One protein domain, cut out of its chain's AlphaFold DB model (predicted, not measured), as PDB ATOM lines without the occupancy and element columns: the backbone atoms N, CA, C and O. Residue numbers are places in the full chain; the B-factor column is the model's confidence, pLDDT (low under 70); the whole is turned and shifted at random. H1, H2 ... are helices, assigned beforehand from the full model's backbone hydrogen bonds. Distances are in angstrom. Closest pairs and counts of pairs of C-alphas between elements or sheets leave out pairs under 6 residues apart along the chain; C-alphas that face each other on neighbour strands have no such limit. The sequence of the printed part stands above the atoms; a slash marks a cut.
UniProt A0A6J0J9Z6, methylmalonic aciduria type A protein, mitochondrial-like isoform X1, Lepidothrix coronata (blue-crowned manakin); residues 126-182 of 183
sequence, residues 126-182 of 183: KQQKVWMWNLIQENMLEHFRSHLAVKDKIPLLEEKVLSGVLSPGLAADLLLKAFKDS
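Overview. This is residues 126 to 182 of the 183 residues of the protein "methylmalonic aciduria type A protein, mitochondrial-like isoform X1" of Lepidothrix coronata (blue-crowned manakin) (UniProt A0A6J0J9Z6). A long single helix, H1, sticks out as an arm from a small, nearly compact body, in which H3 and H4 fold back on each other as a helical hairpin and the short helix H2 sits at the corner between the arm and the hairpin. Residues 126 to 142 of H1 stand free, and the arm makes much of the length. The printed part has 57 residues with four named helices, H1, H2, H3 and H4 in this order along the chain, and no named strand; its class is all helix. The whole is loose, with a radius of gyration of the C-alphas of 13.9 A, and elongated, spanning 43 by 23 by 15 A.

Arrangement. H1, residues 126 to 146, touches no helix. After a tight link of one residue comes H2, residues 148 to 151, which is close to H1 but not clearly touching it; their closest C-alphas are those of Arg 145 and Lys 151, 5.8 A apart. A tight link of two residues leads to H3, residues 154 to 162, and H2 and H3 meet only through their link. H1 and H3 are only just apart, with their closest C-alphas 8.4 A from each other. A tight link of five residues leads to H4, residues 168 to 180. H3 and H4 touch and form a helical hairpin, running opposite ways at a shallow tilt of 16 degrees; their closest C-alphas are those of Leu 157 and Ala 171, 6.0 A apart. H4 touches H2 with residues 175 to 179 alone, and the closest C-alphas are those of Val 150 and Leu 175, 5.8 A apart. H1 is near H4, close but not clearly touching, with the C-alphas of Phe 144 and Phe 179 the closest at 7.0 A; their lines are about perpendicular, at 82 degrees. In H1, H3 and H4 every O i to N i+4 pair is within hydrogen-bond range, while H2 is too short for such a pair and has its one O i to N i+3 pair within range.

Along the chain. H1 begins at C-alpha 126, at (191.835, 301.494, 264.428), and ends at C-alpha 146, at (203.797, 329.324, 269.467), 30.7 A away. H2 is 5.0 A long from first to last C-alpha, and H3 is 12.2 A long. H4 is 18.4 A long and ends at C-alpha 180, at (208.333, 327.764, 256.577).

Size, cuts and confidence. The two C-alphas farthest apart are those of Lys 126 and Val 165, at 43.3 A. Without residues 126 to 142, the body of 40 residues spans 27 by 15 by 12 A. The printed part has no cut, and no link is long. The mean pLDDT of the printed part is 92.8, and no printed residue is under 70.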
ATOM      1  N   LYS A 126     192.332 300.435 265.320       88.75
ATOM      2  CA  LYS A 126     191.835 301.494 264.428       88.75
ATOM      3  C   LYS A 126     191.877 302.849 265.130       88.75
ATOM      4  O   LYS A 126     192.380 303.804 264.548       88.75
ATOM      5  N   GLN A 127     191.437 302.895 266.385       88.50
ATOM      6  CA  GLN A 127     191.421 304.111 267.206       88.50
ATOM      7  C   GLN A 127     192.830 304.677 267.415       88.50
ATOM      8  O   GLN A 127     193.033 305.873 267.268       88.50
ATOM      9  N   GLN A 128     193.837 303.823 267.623       87.31
ATOM     10  CA  GLN A 128     195.242 304.235 267.744       87.31
ATOM     11  C   GLN A 128     195.740 305.050 266.547       87.31
ATOM     12  O   GLN A 128     196.501 305.997 266.726       87.31
ATOM     13  N   LYS A 129     195.309 304.712 265.324       87.56
ATOM     14  CA  LYS A 129     195.671 305.494 264.134       87.56
ATOM     15  C   LYS A 129     195.031 306.876 264.162       87.56
ATOM     16  O   LYS A 129     195.705 307.848 263.846       87.56
ATOM     17  N   VAL A 130     193.755 306.953 264.537       85.75
ATOM     18  CA  VAL A 130     193.027 308.223 264.673       85.75
ATOM     19  C   VAL A 130     193.691 309.090 265.743       85.75
ATOM     20  O   VAL A 130     194.042 310.230 265.473       85.75
ATOM     21  N   TRP A 131     193.977 308.516 266.912       83.94
ATOM     22  CA  TRP A 131     194.681 309.190 268.001       83.94
ATOM     23  C   TRP A 131     196.048 309.724 267.602       83.94
ATOM     24  O   TRP A 131     196.356 310.873 267.893       83.94
ATOM     25  N   MET A 132     196.855 308.917 266.913       88.19
ATOM     26  CA  MET A 132     198.162 309.353 266.429       88.19
ATOM     27  C   MET A 132     198.039 310.604 265.551       88.19
ATOM     28  O   MET A 132     198.782 311.561 265.747       88.19
ATOM     29  N   TRP A 133     197.092 310.621 264.611       88.69
ATOM     30  CA  TRP A 133     196.895 311.772 263.729       88.69
ATOM     31  C   TRP A 133     196.319 312.992 264.447       88.69
ATOM     32  O   TRP A 133     196.768 314.099 264.160       88.69
ATOM     33  N   ASN A 134     195.404 312.808 265.401       85.25
ATOM     34  CA  ASN A 134     194.876 313.911 266.209       85.25
ATOM     35  C   ASN A 134     195.988 314.565 267.037       85.25
ATOM     36  O   ASN A 134     196.144 315.779 266.982       85.25
ATOM     37  N   LEU A 135     196.832 313.766 267.699       85.38
ATOM     38  CA  LEU A 135     197.987 314.270 268.448       85.38
ATOM     39  C   LEU A 135     198.972 315.019 267.546       85.38
ATOM     40  O   LEU A 135     199.489 316.066 267.925       85.38
ATOM     41  N   ILE A 136     199.230 314.509 266.337       91.25
ATOM     42  CA  ILE A 136     200.065 315.216 265.359       91.25
ATOM     43  C   ILE A 136     199.428 316.562 265.002       91.25
ATOM     44  O   ILE A 136     200.128 317.567 264.999       91.25
ATOM     45  N   GLN A 137     198.127 316.609 264.715       89.31
ATOM     46  CA  GLN A 137     197.438 317.850 264.355       89.31
ATOM     47  C   GLN A 137     197.439 318.875 265.494       89.31
ATOM     48  O   GLN A 137     197.761 320.037 265.253       89.31
ATOM     49  N   GLU A 138     197.123 318.449 266.717       88.25
ATOM     50  CA  GLU A 138     197.128 319.295 267.915       88.25
ATOM     51  C   GLU A 138     198.521 319.873 268.167       88.25
ATOM     52  O   GLU A 138     198.681 321.093 268.220       88.25
ATOM     53  N   ASN A 139     199.545 319.015 268.192       91.19
ATOM     54  CA  ASN A 139     200.925 319.440 268.408       91.19
ATOM     55  C   ASN A 139     201.428 320.339 267.273       91.19
ATOM     56  O   ASN A 139     202.129 321.315 267.519       91.19
ATOM     57  N   MET A 140     201.093 320.037 266.016       93.19
ATOM     58  CA  MET A 140     201.471 320.884 264.880       93.19
ATOM     59  C   MET A 140     200.827 322.265 264.984       93.19
ATOM     60  O   MET A 140     201.495 323.260 264.715       93.19
ATOM     61  N   LEU A 141     199.560 322.345 265.393       92.75
ATOM     62  CA  LEU A 141     198.867 323.616 265.578       92.75
ATOM     63  C   LEU A 141     199.445 324.411 266.755       92.75
ATOM     64  O   LEU A 141     199.596 325.628 266.652       92.75
ATOM     65  N   GLU A 142     199.790 323.740 267.853       93.12
ATOM     66  CA  GLU A 142     200.430 324.362 269.012       93.12
ATOM     67  C   GLU A 142     201.825 324.896 268.666       93.12
ATOM     68  O   GLU A 142     202.115 326.070 268.919       93.12
ATOM     69  N   HIS A 143     202.665 324.095 268.004       92.81
ATOM     70  CA  HIS A 143     203.973 324.533 267.510       92.81
ATOM     71  C   HIS A 143     203.846 325.686 266.512       92.81
ATOM     72  O   HIS A 143     204.590 326.660 266.588       92.81
ATOM     73  N   PHE A 144     202.872 325.618 265.604       94.62
ATOM     74  CA  PHE A 144     202.620 326.678 264.636       94.62
ATOM     75  C   PHE A 144     202.236 327.996 265.316       94.62
ATOM     76  O   PHE A 144     202.800 329.038 264.998       94.62
ATOM     77  N   ARG A 145     201.311 327.963 266.284       92.25
ATOM     78  CA  ARG A 145     200.845 329.158 267.009       92.25
ATOM     79  C   ARG A 145     201.890 329.739 267.959       92.25
ATOM     80  O   ARG A 145     201.897 330.946 268.184       92.25
ATOM     81  N   SER A 146     202.740 328.897 268.541       93.12
ATOM     82  CA  SER A 146     203.797 329.324 269.467       93.12
ATOM     83  C   SER A 146     205.055 329.836 268.758       93.12
ATOM     84  O   SER A 146     205.847 330.549 269.375       93.12
ATOM     85  N   HIS A 147     205.221 329.543 267.466       95.31
ATOM     86  CA  HIS A 147     206.348 330.008 266.665       95.31
ATOM     87  C   HIS A 147     206.385 331.544 266.566       95.31
ATOM     88  O   HIS A 147     205.435 332.151 266.074       95.31
ATOM     89  N   LEU A 148     207.502 332.177 266.953       93.75
ATOM     90  CA  LEU A 148     207.641 333.645 267.049       93.75
ATOM     91  C   LEU A 148     207.185 334.381 265.774       93.75
ATOM     92  O   LEU A 148     206.295 335.223 265.832       93.75
ATOM     93  N   ALA A 149     207.699 333.981 264.604       92.25
ATOM     94  CA  ALA A 149     207.358 334.617 263.323       92.25
ATOM     95  C   ALA A 149     205.870 334.509 262.925       92.25
ATOM     96  O   ALA A 149     205.390 335.299 262.108       92.25
ATOM     97  N   VAL A 150     205.151 333.522 263.470       94.44
ATOM     98  CA  VAL A 150     203.712 333.326 263.254       94.44
ATOM     99  C   VAL A 150     202.940 334.115 264.306       94.44
ATOM    100  O   VAL A 150     202.080 334.920 263.954       94.44
ATOM    101  N   LYS A 151     203.296 333.936 265.583       95.12
ATOM    102  CA  LYS A 151     202.698 334.601 266.744       95.12
ATOM    103  C   LYS A 151     202.639 336.119 266.576       95.12
ATOM    104  O   LYS A 151     201.592 336.708 266.826       95.12
ATOM    105  N   ASP A 152     203.712 336.728 266.077       94.25
ATOM    106  CA  ASP A 152     203.788 338.178 265.871       94.25
ATOM    107  C   ASP A 152     202.895 338.667 264.715       94.25
ATOM    108  O   ASP A 152     202.452 339.815 264.703       94.25
ATOM    109  N   LYS A 153     202.604 337.803 263.732       94.38
ATOM    110  CA  LYS A 153     201.804 338.146 262.544       94.38
ATOM    111  C   LYS A 153     200.311 337.871 262.706       94.38
ATOM    112  O   LYS A 153     199.527 338.476 261.972       94.38
ATOM    113  N   ILE A 154     199.919 336.985 263.625       95.06
ATOM    114  CA  ILE A 154     198.518 336.592 263.843       95.06
ATOM    115  C   ILE A 154     197.607 337.812 264.065       95.06
ATOM    116  O   ILE A 154     196.677 337.958 263.271       95.06
ATOM    117  N   PRO A 155     197.874 338.735 265.018       96.25
ATOM    118  CA  PRO A 155     196.936 339.823 265.317       96.25
ATOM    119  C   PRO A 155     196.642 340.717 264.104       96.25
ATOM    120  O   PRO A 155     195.491 341.029 263.813       96.25
ATOM    121  N   LEU A 156     197.686 341.074 263.346       96.00
ATOM    122  CA  LEU A 156     197.560 341.919 262.157       96.00
ATOM    123  C   LEU A 156     196.801 341.217 261.024       96.00
ATOM    124  O   LEU A 156     196.048 341.852 260.285       96.00
ATOM    125  N   LEU A 157     197.041 339.918 260.822       95.88
ATOM    126  CA  LEU A 157     196.375 339.170 259.757       95.88
ATOM    127  C   LEU A 157     194.914 338.872 260.103       95.88
ATOM    128  O   LEU A 157     194.077 338.965 259.209       95.88
ATOM    129  N   GLU A 158     194.588 338.602 261.368       97.12
ATOM    130  CA  GLU A 158     193.200 338.473 261.828       97.12
ATOM    131  C   GLU A 158     192.416 339.774 261.624       97.12
ATOM    132  O   GLU A 158     191.320 339.738 261.064       97.12
ATOM    133  N   GLU A 159     192.995 340.930 261.972       97.38
ATOM    134  CA  GLU A 159     192.371 342.240 261.740       97.38
ATOM    135  C   GLU A 159     192.049 342.458 260.254       97.38
ATOM    136  O   GLU A 159     190.922 342.812 259.904       97.38
ATOM    137  N   LYS A 160     193.003 342.165 259.359       96.50
ATOM    138  CA  LYS A 160     192.808 342.296 257.905       96.50
ATOM    139  C   LYS A 160     191.759 341.340 257.342       96.50
ATOM    140  O   LYS A 160     191.119 341.671 256.342       96.50
ATOM    141  N   VAL A 161     191.598 340.158 257.938       97.56
ATOM    142  CA  VAL A 161     190.539 339.211 257.558       97.56
ATOM    143  C   VAL A 161     189.178 339.739 258.005       97.56
ATOM    144  O   VAL A 161     188.244 339.774 257.206       97.56
ATOM    145  N   LEU A 162     189.069 340.211 259.250       96.81
ATOM    146  CA  LEU A 162     187.828 340.764 259.800       96.81
ATOM    147  C   LEU A 162     187.386 342.046 259.083       96.81
ATOM    148  O   LEU A 162     186.191 342.263 258.901       96.81
ATOM    149  N   SER A 163     188.334 342.866 258.627       96.81
ATOM    150  CA  SER A 163     188.057 344.079 257.853       96.81
ATOM    151  C   SER A 163     187.798 343.818 256.361       96.81
ATOM    152  O   SER A 163     187.594 344.768 255.606       96.81
ATOM    153  N   GLY A 164     187.861 342.560 255.906       95.25
ATOM    154  CA  GLY A 164     187.646 342.171 254.506       95.25
ATOM    155  C   GLY A 164     188.779 342.547 253.541       95.25
ATOM    156  O   GLY A 164     188.608 342.436 252.329       95.25
ATOM    157  N   VAL A 165     189.936 342.981 254.050       96.19
ATOM    158  CA  VAL A 165     191.113 343.358 253.243       96.19
ATOM    159  C   VAL A 165     191.859 342.122 252.733       96.19
ATOM    160  O   VAL A 165     192.458 342.158 251.658       96.19
ATOM    161  N   LEU A 166     191.824 341.017 253.483       95.50
ATOM    162  CA  LEU A 166     192.384 339.723 253.091       95.50
ATOM    163  C   LEU A 166     191.341 338.615 253.220       95.50
ATOM    164  O   LEU A 166     190.513 338.620 254.127       95.50
ATOM    165  N   SER A 167     191.418 337.617 252.338       96.69
ATOM    166  CA  SER A 167     190.638 336.393 252.507       96.69
ATOM    167  C   SER A 167     191.274 335.485 253.574       96.69
ATOM    168  O   SER A 167     192.502 335.489 253.725       96.69
ATOM    169  N   PRO A 168     190.481 334.646 254.271       96.19
ATOM    170  CA  PRO A 168     191.014 333.679 255.233       96.19
ATOM    171  C   PRO A 168     192.080 332.748 254.636       96.19
ATOM    172  O   PRO A 168     193.086 332.472 255.284       96.19
ATOM    173  N   GLY A 169     191.894 332.304 253.386       95.88
ATOM    174  CA  GLY A 169     192.854 331.436 252.697       95.88
ATOM    175  C   GLY A 169     194.202 332.117 252.459       95.88
ATOM    176  O   GLY A 169     195.242 331.550 252.777       95.88
ATOM    177  N   LEU A 170     194.191 333.373 251.996       95.94
ATOM    178  CA  LEU A 170     195.426 334.119 251.758       95.94
ATOM    179  C   LEU A 170     196.155 334.456 253.069       95.94
ATOM    180  O   LEU A 170     197.379 334.380 253.132       95.94
ATOM    181  N   ALA A 171     195.420 334.791 254.133       95.56
ATOM    182  CA  ALA A 171     196.005 334.984 255.460       95.56
ATOM    183  C   ALA A 171     196.655 333.692 255.996       95.56
ATOM    184  O   ALA A 171     197.764 333.746 256.531       95.56
ATOM    185  N   ALA A 172     196.015 332.534 255.795       96.12
ATOM    186  CA  ALA A 172     196.579 331.235 256.158       96.12
ATOM    187  C   ALA A 172     197.873 330.930 255.383       96.12
ATOM    188  O   ALA A 172     198.868 330.554 256.000       96.12
ATOM    189  N   ASP A 173     197.904 331.168 254.068       96.50
ATOM    190  CA  ASP A 173     199.109 330.990 253.246       96.50
ATOM    191  C   ASP A 173     200.267 331.885 253.709       96.50
ATOM    192  O   ASP A 173     201.418 331.447 253.760       96.50
ATOM    193  N   LEU A 174     199.980 333.133 254.100       95.50
ATOM    194  CA  LEU A 174     200.985 334.059 254.630       95.50
ATOM    195  C   LEU A 174     201.561 333.594 255.973       95.50
ATOM    196  O   LEU A 174     202.774 333.690 256.176       95.50
ATOM    197  N   LEU A 175     200.721 333.079 256.878       95.31
ATOM    198  CA  LEU A 175     201.177 332.499 258.145       95.31
ATOM    199  C   LEU A 175     201.987 331.214 257.907       95.31
ATOM    200  O   LEU A 175     203.052 331.044 258.498       95.31
ATOM    201  N   LEU A 176     201.542 330.342 256.994       95.31
ATOM    202  CA  LEU A 176     202.270 329.131 256.598       95.31
ATOM    203  C   LEU A 176     203.631 329.455 255.982       95.31
ATOM    204  O   LEU A 176     204.614 328.778 256.276       95.31
ATOM    205  N   LYS A 177     203.705 330.496 255.151       95.00
ATOM    206  CA  LYS A 177     204.966 330.974 254.589       95.00
ATOM    207  C   LYS A 177     205.897 331.505 255.679       95.00
ATOM    208  O   LYS A 177     207.052 331.109 255.726       95.00
ATOM    209  N   ALA A 178     205.384 332.327 256.598       92.94
ATOM    210  CA  ALA A 178     206.168 332.839 257.724       92.94
ATOM    211  C   ALA A 178     206.741 331.721 258.610       92.94
ATOM    212  O   ALA A 178     207.870 331.836 259.081       92.94
ATOM    213  N   PHE A 179     205.983 330.640 258.806       93.56
ATOM    214  CA  PHE A 179     206.445 329.449 259.513       93.56
ATOM    215  C   PHE A 179     207.542 328.698 258.742       93.56
ATOM    216  O   PHE A 179     208.564 328.357 259.323       93.56
ATOM    217  N   LYS A 180     207.363 328.479 257.430       91.62
ATOM    218  CA  LYS A 180     208.333 327.764 256.577       91.62
ATOM    219  C   LYS A 180     209.657 328.493 256.402       91.62
ATOM    220  O   LYS A 180     210.692 327.847 256.417       91.62
ATOM    221  N   ASP A 181     209.619 329.810 256.240       88.81
ATOM    222  CA  ASP A 181     210.819 330.624 256.013       88.81
ATOM    223  C   ASP A 181     211.685 330.761 257.287       88.81
ATOM    224  O   ASP A 181     212.786 331.302 257.227       88.81
ATOM    225  N   SER A 182     211.178 330.299 258.438       75.44
ATOM    226  CA  SER A 182     211.843 330.362 259.747       75.44
ATOM    227  C   SER A 182     212.290 328.991 260.285       75.44
ATOM    228  O   SER A 182     212.797 328.931 261.407       75.44
TER     229      SER A 182